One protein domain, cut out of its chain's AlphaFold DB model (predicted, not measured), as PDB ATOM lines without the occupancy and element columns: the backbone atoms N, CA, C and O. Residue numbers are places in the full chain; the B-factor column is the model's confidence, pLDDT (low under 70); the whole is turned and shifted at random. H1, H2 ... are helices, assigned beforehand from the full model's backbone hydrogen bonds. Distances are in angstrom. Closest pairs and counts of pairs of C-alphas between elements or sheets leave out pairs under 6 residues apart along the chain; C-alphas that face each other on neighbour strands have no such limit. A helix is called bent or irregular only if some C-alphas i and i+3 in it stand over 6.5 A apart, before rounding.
ATOM      1  N   GLU A 412     258.672 257.258 212.815       73.56
ATOM      2  CA  GLU A 412     259.838 257.837 212.177       73.56
ATOM      3  C   GLU A 412     259.440 258.935 211.187       73.56
ATOM      4  O   GLU A 412     258.431 258.874 210.481       73.56
ATOM      5  N   ALA A 413     260.256 259.978 211.166       78.19
ATOM      6  CA  ALA A 413     260.149 261.087 210.241       78.19
ATOM      7  C   ALA A 413     261.546 261.376 209.712       78.19
ATOM      8  O   ALA A 413     262.518 261.293 210.469       78.19
ATOM      9  N   VAL A 414     261.647 261.772 208.447       79.31
ATOM     10  CA  VAL A 414     262.931 262.186 207.891       79.31
ATOM     11  C   VAL A 414     263.363 263.463 208.600       79.31
ATOM     12  O   VAL A 414     262.618 264.444 208.625       79.31
ATOM     13  N   GLN A 415     264.545 263.450 209.207       77.25
ATOM     14  CA  GLN A 415     265.105 264.594 209.926       77.25
ATOM     15  C   GLN A 415     266.179 265.270 209.080       77.25
ATOM     16  O   GLN A 415     266.879 264.611 208.319       77.25
ATOM     17  N   ASP A 416     266.334 266.582 209.247       68.62
ATOM     18  CA  ASP A 416     267.476 267.341 208.725       68.62
ATOM     19  C   ASP A 416     267.714 267.154 207.208       68.62
ATOM     20  O   ASP A 416     268.855 267.163 206.738       68.62
ATOM     21  N   ASN A 417     266.636 267.023 206.414       75.88
ATOM     22  CA  ASN A 417     266.752 266.878 204.961       75.88
ATOM     23  C   ASN A 417     267.450 268.115 204.358       75.88
ATOM     24  O   ASN A 417     266.896 269.222 204.267       75.88
ATOM     25  N   LYS A 418     268.699 267.907 203.931       74.12
ATOM     26  CA  LYS A 418     269.566 268.964 203.403       74.12
ATOM     27  C   LYS A 418     269.111 269.485 202.057       74.12
ATOM     28  O   LYS A 418     269.368 270.650 201.767       74.12
ATOM     29  N   ALA A 419     268.486 268.648 201.230       80.38
ATOM     30  CA  ALA A 419     267.977 269.085 199.942       80.38
ATOM     31  C   ALA A 419     266.940 270.187 200.174       80.38
ATOM     32  O   ALA A 419     267.146 271.319 199.743       80.38
ATOM     33  N   LEU A 420     265.918 269.901 200.980       83.75
ATOM     34  CA  LEU A 420     264.835 270.842 201.272       83.75
ATOM     35  C   LEU A 420     265.296 272.091 202.032       83.75
ATOM     36  O   LEU A 420     264.672 273.144 201.927       83.75
ATOM     37  N   SER A 421     266.420 272.013 202.746       81.19
ATOM     38  CA  SER A 421     267.001 273.162 203.450       81.19
ATOM     39  C   SER A 421     267.826 274.094 202.548       81.19
ATOM     40  O   SER A 421     268.147 275.215 202.953       81.19
ATOM     41  N   LYS A 422     268.183 273.677 201.322       85.50
ATOM     42  CA  LYS A 422     268.926 274.526 200.376       85.50
ATOM     43  C   LYS A 422     268.033 275.635 199.814       85.50
ATOM     44  O   LYS A 422     266.853 275.426 199.523       85.50
ATOM     45  N   LYS A 423     268.626 276.814 199.593       88.06
ATOM     46  CA  LYS A 423     267.953 277.918 198.893       88.06
ATOM     47  C   LYS A 423     267.555 277.492 197.486       88.06
ATOM     48  O   LYS A 423     268.352 276.884 196.770       88.06
ATOM     49  N   SER A 424     266.335 277.837 197.099       89.88
ATOM     50  CA  SER A 424     265.832 277.567 195.761       89.88
ATOM     51  C   SER A 424     266.541 278.446 194.716       89.88
ATOM     52  O   SER A 424     266.923 279.585 195.008       89.88
ATOM     53  N   PRO A 425     266.706 277.957 193.471       90.38
ATOM     54  CA  PRO A 425     267.197 278.767 192.357       90.38
ATOM     55  C   PRO A 425     266.342 280.020 192.124       90.38
ATOM     56  O   PRO A 425     265.172 280.070 192.504       90.38
ATOM     57  N   LYS A 426     266.892 281.020 191.419       89.94
ATOM     58  CA  LYS A 426     266.236 282.327 191.202       89.94
ATOM     59  C   LYS A 426     264.813 282.214 190.632       89.94
ATOM     60  O   LYS A 426     263.930 282.931 191.093       89.94
ATOM     61  N   ALA A 427     264.581 281.292 189.692       90.06
ATOM     62  CA  ALA A 427     263.264 281.038 189.094       90.06
ATOM     63  C   ALA A 427     262.221 280.491 190.093       90.06
ATOM     64  O   ALA A 427     261.021 280.650 189.897       90.06
ATOM     65  N   TYR A 428     262.677 279.889 191.193       93.00
ATOM     66  CA  TYR A 428     261.854 279.223 192.202       93.00
ATOM     67  C   TYR A 428     261.908 279.920 193.568       93.00
ATOM     68  O   TYR A 428     261.535 279.334 194.582       93.00
ATOM     69  N   LYS A 429     262.338 281.188 193.613       93.69
ATOM     70  CA  LYS A 429     262.471 281.982 194.849       93.69
ATOM     71  C   LYS A 429     261.174 282.052 195.671       93.69
ATOM     72  O   LYS A 429     261.223 282.173 196.891       93.69
ATOM     73  N   TRP A 430     260.019 281.947 195.011       95.12
ATOM     74  CA  TRP A 430     258.709 281.941 195.664       95.12
ATOM     75  C   TRP A 430     258.558 280.803 196.691       95.12
ATOM     76  O   TRP A 430     257.863 280.981 197.687       95.12
ATOM     77  N   GLN A 431     259.241 279.669 196.483       94.69
ATOM     78  CA  GLN A 431     259.218 278.524 197.396       94.69
ATOM     79  C   GLN A 431     259.797 278.903 198.763       94.69
ATOM     80  O   GLN A 431     259.183 278.638 199.794       94.69
ATOM     81  N   ASP A 432     260.949 279.581 198.765       94.38
ATOM     82  CA  ASP A 432     261.601 280.045 199.992       94.38
ATOM     83  C   ASP A 432     260.765 281.137 200.674       94.38
ATOM     84  O   ASP A 432     260.573 281.104 201.885       94.38
ATOM     85  N   MET A 433     260.169 282.048 199.895       94.56
ATOM     86  CA  MET A 433     259.274 283.080 200.433       94.56
ATOM     87  C   MET A 433     258.048 282.485 201.142       94.56
ATOM     88  O   MET A 433     257.614 283.016 202.164       94.56
ATOM     89  N   ALA A 434     257.482 281.396 200.612       94.94
ATOM     90  CA  ALA A 434     256.371 280.690 201.245       94.94
ATOM     91  C   ALA A 434     256.802 280.048 202.575       94.94
ATOM     92  O   ALA A 434     256.130 280.226 203.591       94.94
ATOM     93  N   VAL A 435     257.954 279.367 202.585       94.06
ATOM     94  CA  VAL A 435     258.533 278.757 203.794       94.06
ATOM     95  C   VAL A 435     258.831 279.801 204.869       94.06
ATOM     96  O   VAL A 435     258.498 279.587 206.034       94.06
ATOM     97  N   ASP A 436     259.421 280.936 204.500       94.19
ATOM     98  CA  ASP A 436     259.775 281.998 205.444       94.19
ATOM     99  C   ASP A 436     258.531 282.599 206.111       94.19
ATOM    100  O   ASP A 436     258.525 282.818 207.325       94.19
ATOM    101  N   LYS A 437     257.439 282.787 205.354       94.00
ATOM    102  CA  LYS A 437     256.151 283.228 205.912       94.00
ATOM    103  C   LYS A 437     255.565 282.217 206.895       94.00
ATOM    104  O   LYS A 437     255.100 282.618 207.958       94.00
ATOM    105  N   ILE A 438     255.621 280.923 206.573       92.25
ATOM    106  CA  ILE A 438     255.163 279.856 207.477       92.25
ATOM    107  C   ILE A 438     255.982 279.868 208.769       92.25
ATOM    108  O   ILE A 438     255.417 279.854 209.860       92.25
ATOM    109  N   LYS A 439     257.313 279.943 208.665       90.06
ATOM    110  CA  LYS A 439     258.204 280.001 209.833       90.06
ATOM    111  C   LYS A 439     257.927 281.224 210.703       90.06
ATOM    112  O   LYS A 439     257.929 281.100 211.925       90.06
ATOM    113  N   LEU A 440     257.683 282.387 210.096       91.19
ATOM    114  CA  LEU A 440     257.344 283.609 210.824       91.19
ATOM    115  C   LEU A 440     256.008 283.468 211.564       91.19
ATOM    116  O   LEU A 440     255.962 283.727 212.762       91.19
ATOM    117  N   PHE A 441     254.964 282.994 210.879       90.12
ATOM    118  CA  PHE A 441     253.650 282.750 211.478       90.12
ATOM    119  C   PHE A 441     253.744 281.790 212.668       90.12
ATOM    120  O   PHE A 441     253.226 282.069 213.744       90.12
ATOM    121  N   ARG A 442     254.474 280.681 212.508       87.81
ATOM    122  CA  ARG A 442     254.646 279.685 213.572       87.81
ATOM    123  C   ARG A 442     255.390 280.226 214.788       87.81
ATOM    124  O   ARG A 442     255.057 279.841 215.897       87.81
ATOM    125  N   LYS A 443     256.371 281.114 214.599       85.88
ATOM    126  CA  LYS A 443     257.061 281.781 215.717       85.88
ATOM    127  C   LYS A 443     256.150 282.722 216.504       85.88
ATOM    128  O   LYS A 443     256.433 282.987 217.662       85.88
ATOM    129  N   GLN A 444     255.117 283.258 215.859       87.31
ATOM    130  CA  GLN A 444     254.164 284.191 216.461       87.31
ATOM    131  C   GLN A 444     252.947 283.489 217.071       87.31
ATOM    132  O   GLN A 444     252.195 284.119 217.803       87.31
ATOM    133  N   SER A 445     252.728 282.211 216.755       82.69
ATOM    134  CA  SER A 445     251.594 281.453 217.268       82.69
ATOM    135  C   SER A 445     251.970 280.692 218.537       82.69
ATOM    136  O   SER A 445     252.964 279.973 218.563       82.69
ATOM    137  N   GLU A 446     251.151 280.832 219.578       66.62
ATOM    138  CA  GLU A 446     251.356 280.189 220.885       66.62
ATOM    139  C   GLU A 446     250.781 278.761 220.959       66.62
ATOM    140  O   GLU A 446     251.012 278.050 221.936       66.62
ATOM    141  N   HIS A 447     250.052 278.314 219.927       66.44
ATOM    142  CA  HIS A 447     249.325 277.042 219.925       66.44
ATOM    143  C   HIS A 447     249.804 276.072 218.835       66.44
ATOM    144  O   HIS A 447     250.285 276.474 217.771       66.44
ATOM    145  N   ASP A 448     249.619 274.771 219.082       70.12
ATOM    146  CA  ASP A 448     249.709 273.748 218.038       70.12
ATOM    147  C   ASP A 448     248.538 273.963 217.057       70.12
ATOM    148  O   ASP A 448     247.371 273.795 217.405       70.12
ATOM    149  N   ASN A 449     248.848 274.391 215.831       78.06
ATOM    150  CA  ASN A 449     247.844 274.729 214.819       78.06
ATOM    151  C   ASN A 449     247.577 273.557 213.871       78.06
ATOM    152  O   ASN A 449     248.503 272.864 213.443       78.06
ATOM    153  N   ALA A 450     246.319 273.413 213.451       84.62
ATOM    154  CA  ALA A 450     245.973 272.664 212.249       84.62
ATOM    155  C   ALA A 450     246.145 273.564 211.015       84.62
ATOM    156  O   ALA A 450     245.780 274.740 211.035       84.62
ATOM    157  N   PHE A 451     246.691 273.014 209.928       88.81
ATOM    158  CA  PHE A 451     246.988 273.778 208.719       88.81
ATOM    159  C   PHE A 451     246.171 273.280 207.532       88.81
ATOM    160  O   PHE A 451     246.176 272.094 207.212       88.81
ATOM    161  N   PHE A 452     245.540 274.218 206.830       93.00
ATOM    162  CA  PHE A 452     244.971 274.001 205.508       93.00
ATOM    163  C   PHE A 452     245.691 274.918 204.520       93.00
ATOM    164  O   PHE A 452     245.592 276.141 204.611       93.00
ATOM    165  N   VAL A 453     246.473 274.331 203.611       91.81
ATOM    166  CA  VAL A 453     247.342 275.078 202.693       91.81
ATOM    167  C   VAL A 453     246.948 274.794 201.253       91.81
ATOM    168  O   VAL A 453     246.976 273.651 200.806       91.81
ATOM    169  N   ILE A 454     246.641 275.856 200.508       94.50
ATOM    170  CA  ILE A 454     246.353 275.784 199.075       94.50
ATOM    171  C   ILE A 454     247.583 276.273 198.306       94.50
ATOM    172  O   ILE A 454     247.900 277.462 198.309       94.50
ATOM    173  N   ASN A 455     248.267 275.364 197.610       93.81
ATOM    174  CA  ASN A 455     249.326 275.725 196.668       93.81
ATOM    175  C   ASN A 455     248.755 275.876 195.248       93.81
ATOM    176  O   ASN A 455     248.670 274.906 194.496       93.81
ATOM    177  N   ALA A 456     248.395 277.110 194.884       93.88
ATOM    178  CA  ALA A 456     247.819 277.464 193.582       93.88
ATOM    179  C   ALA A 456     248.848 278.017 192.567       93.88
ATOM    180  O   ALA A 456     248.491 278.787 191.678       93.88
ATOM    181  N   ALA A 457     250.135 277.669 192.687       92.69
ATOM    182  CA  ALA A 457     251.143 278.116 191.723       92.69
ATOM    183  C   ALA A 457     250.921 277.503 190.323       92.69
ATOM    184  O   ALA A 457     250.471 276.359 190.188       92.69
ATOM    185  N   SER A 458     251.298 278.225 189.264       90.50
ATOM    186  CA  SER A 458     251.142 277.770 187.875       90.50
ATOM    187  C   SER A 458     251.927 276.484 187.564       90.50
ATOM    188  O   SER A 458     252.809 276.035 188.311       90.50
ATOM    189  N   THR A 459     251.568 275.809 186.471       86.50
ATOM    190  CA  THR A 459     252.310 274.638 185.970       86.50
ATOM    191  C   THR A 459     253.744 275.033 185.612       86.50
ATOM    192  O   THR A 459     253.986 276.133 185.131       86.50
ATOM    193  N   GLY A 460     254.713 274.164 185.916       84.94
ATOM    194  CA  GLY A 460     256.140 274.448 185.712       84.94
ATOM    195  C   GLY A 460     256.812 275.281 186.815       84.94
ATOM    196  O   GLY A 460     258.033 275.354 186.852       84.94
ATOM    197  N   CYS A 461     256.074 275.835 187.787       89.69
ATOM    198  CA  CYS A 461     256.661 276.641 188.872       89.69
ATOM    199  C   CYS A 461     257.354 275.825 189.987       89.69
ATOM    200  O   CYS A 461     257.711 276.388 191.023       89.69
ATOM    201  N   GLY A 462     257.527 274.511 189.819       88.25
ATOM    202  CA  GLY A 462     258.175 273.645 190.812       88.25
ATOM    203  C   GLY A 462     257.318 273.364 192.056       88.25
ATOM    204  O   GLY A 462     257.830 273.393 193.172       88.25
ATOM    205  N   LYS A 463     256.010 273.118 191.885       90.38
ATOM    206  CA  LYS A 463     255.080 272.830 192.996       90.38
ATOM    207  C   LYS A 463     255.481 271.612 193.827       90.38
ATOM    208  O   LYS A 463     255.362 271.663 195.045       90.38
ATOM    209  N   THR A 464     255.966 270.556 193.180       85.44
ATOM    210  CA  THR A 464     256.349 269.292 193.818       85.44
ATOM    211  C   THR A 464     257.340 269.515 194.960       85.44
ATOM    212  O   THR A 464     257.066 269.169 196.108       85.44
ATOM    213  N   TYR A 465     258.446 270.196 194.661       87.38
ATOM    214  CA  TYR A 465     259.484 270.535 195.632       87.38
ATOM    215  C   TYR A 465     259.012 271.564 196.669       87.38
ATOM    216  O   TYR A 465     259.345 271.478 197.851       87.38
ATOM    217  N   ALA A 466     258.193 272.531 196.235       91.31
ATOM    218  CA  ALA A 466     257.599 273.528 197.118       91.31
ATOM    219  C   ALA A 466     256.718 272.885 198.198       91.31
ATOM    220  O   ALA A 466     256.798 273.277 199.357       91.31
ATOM    221  N   ASN A 467     255.913 271.883 197.834       92.19
ATOM    222  CA  ASN A 467     255.051 271.162 198.767       92.19
ATOM    223  C   ASN A 467     255.876 270.452 199.842       92.19
ATOM    224  O   ASN A 467     255.572 270.612 201.019       92.19
ATOM    225  N   ALA A 468     256.956 269.756 199.476       90.25
ATOM    226  CA  ALA A 468     257.846 269.124 200.452       90.25
ATOM    227  C   ALA A 468     258.475 270.154 201.412       90.25
ATOM    228  O   ALA A 468     258.448 269.970 202.629       90.25
ATOM    229  N   LYS A 469     258.956 271.287 200.880       91.25
ATOM    230  CA  LYS A 469     259.467 272.417 201.677       91.25
ATOM    231  C   LYS A 469     258.422 272.980 202.648       91.25
ATOM    232  O   LYS A 469     258.728 273.226 203.815       91.25
ATOM    233  N   ILE A 470     257.191 273.173 202.175       93.38
ATOM    234  CA  ILE A 470     256.055 273.636 202.981       93.38
ATOM    235  C   ILE A 470     255.754 272.622 204.089       93.38
ATOM    236  O   ILE A 470     255.707 273.004 205.255       93.38
ATOM    237  N   MET A 471     255.630 271.333 203.763       92.19
ATOM    238  CA  MET A 471     255.344 270.279 204.740       92.19
ATOM    239  C   MET A 471     256.436 270.174 205.812       92.19
ATOM    240  O   MET A 471     256.117 270.062 206.996       92.19
ATOM    241  N   GLN A 472     257.715 270.300 205.438       90.44
ATOM    242  CA  GLN A 472     258.809 270.337 206.410       90.44
ATOM    243  C   GLN A 472     258.682 271.544 207.350       90.44
ATOM    244  O   GLN A 472     258.796 271.400 208.570       90.44
ATOM    245  N   ALA A 473     258.386 272.725 206.798       90.50
ATOM    246  CA  ALA A 473     258.215 273.954 207.567       90.50
ATOM    247  C   ALA A 473     257.006 273.909 208.519       90.50
ATOM    248  O   ALA A 473     257.028 274.572 209.558       90.50
ATOM    249  N   LEU A 474     255.974 273.125 208.191       89.88
ATOM    250  CA  LEU A 474     254.791 272.907 209.031       89.88
ATOM    251  C   LEU A 474     255.021 271.893 210.161       89.88
ATOM    252  O   LEU A 474     254.285 271.907 211.145       89.88
ATOM    253  N   SER A 475     256.040 271.037 210.062       86.56
ATOM    254  CA  SER A 475     256.321 270.019 211.081       86.56
ATOM    255  C   SER A 475     256.649 270.617 212.454       86.56
ATOM    256  O   SER A 475     257.201 271.713 212.539       86.56
ATOM    257  N   LYS A 476     256.393 269.886 213.550       78.12
ATOM    258  CA  LYS A 476     256.550 270.396 214.931       78.12
ATOM    259  C   LYS A 476     257.914 271.049 215.190       78.12
ATOM    260  O   LYS A 476     257.959 272.180 215.666       78.12
ATOM    261  N   LYS A 477     259.013 270.402 214.789       77.00
ATOM    262  CA  LYS A 477     260.378 270.956 214.901       77.00
ATOM    263  C   LYS A 477     260.776 271.869 213.722       77.00
ATOM    264  O   LYS A 477     261.763 272.586 213.804       77.00
ATOM    265  N   GLY A 478     260.005 271.883 212.630       80.50
ATOM    266  CA  GLY A 478     260.239 272.721 211.443       80.50
ATOM    267  C   GLY A 478     261.357 272.227 210.516       80.50
ATOM    268  O   GLY A 478     261.624 272.855 209.492       80.50
ATOM    269  N   ASN A 479     262.001 271.114 210.870       77.69
ATOM    270  CA  ASN A 479     263.095 270.477 210.137       77.69
ATOM    271  C   ASN A 479     262.844 268.984 209.857       77.69
ATOM    272  O   ASN A 479     263.716 268.330 209.287       77.69
TER     273      ASN A 479
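Overview. This is residues 412 to 479 of the 561 residues of the protein "Putative CRISPR-associated helicase Cas3" of Anaeroglobus geminatus F0357 (UniProt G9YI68). Two helices, H2 and the shorter H3, lie side by side and run the same way, and a long link without named elements, residues 445 to 462, folds back between the end of H2 and the start of H3. The very short H1 packs on H3. The printed part has 68 residues with three named helices, H1, H2 and H3 in that order, and no named strand: all helix. It is compact, with a radius of gyration of the C-alphas of 12.2 A and spans of 35 by 24 by 19 A.

Along the chain. H1 is residues 418 to 421, beginning at C-alpha 418 (269.566, 268.964, 203.403). H2, residues 426 to 444, is 28.1 A long and irregular: C-alphas 427 and 430 are 8.0 A apart. H3, residues 463 to 474, is 16.0 A long and ends at C-alpha 474 (254.791, 272.907, 209.031).

Arrangement. H1 and H2 are apart. H1 touches H3, the closest C-alphas being those of Leu 420 and Lys 469, 5.6 A. H2 touches H3 with residues 431 to 439 alone, at a shallow tilt of 20 degrees; the closest C-alphas, of Gln 431 and Ala 466, are 5.3 A apart. Every O i to N i+4 pair is within hydrogen-bond range in H3, 12 of 15 in H2; H1 is too short for one.

Size, cuts and confidence. The C-alphas farthest apart, of Glu 446 and Gly 460, are 36.0 A apart. The printed part has no cut. Residues 416, 446 and 447 have pLDDT under 70.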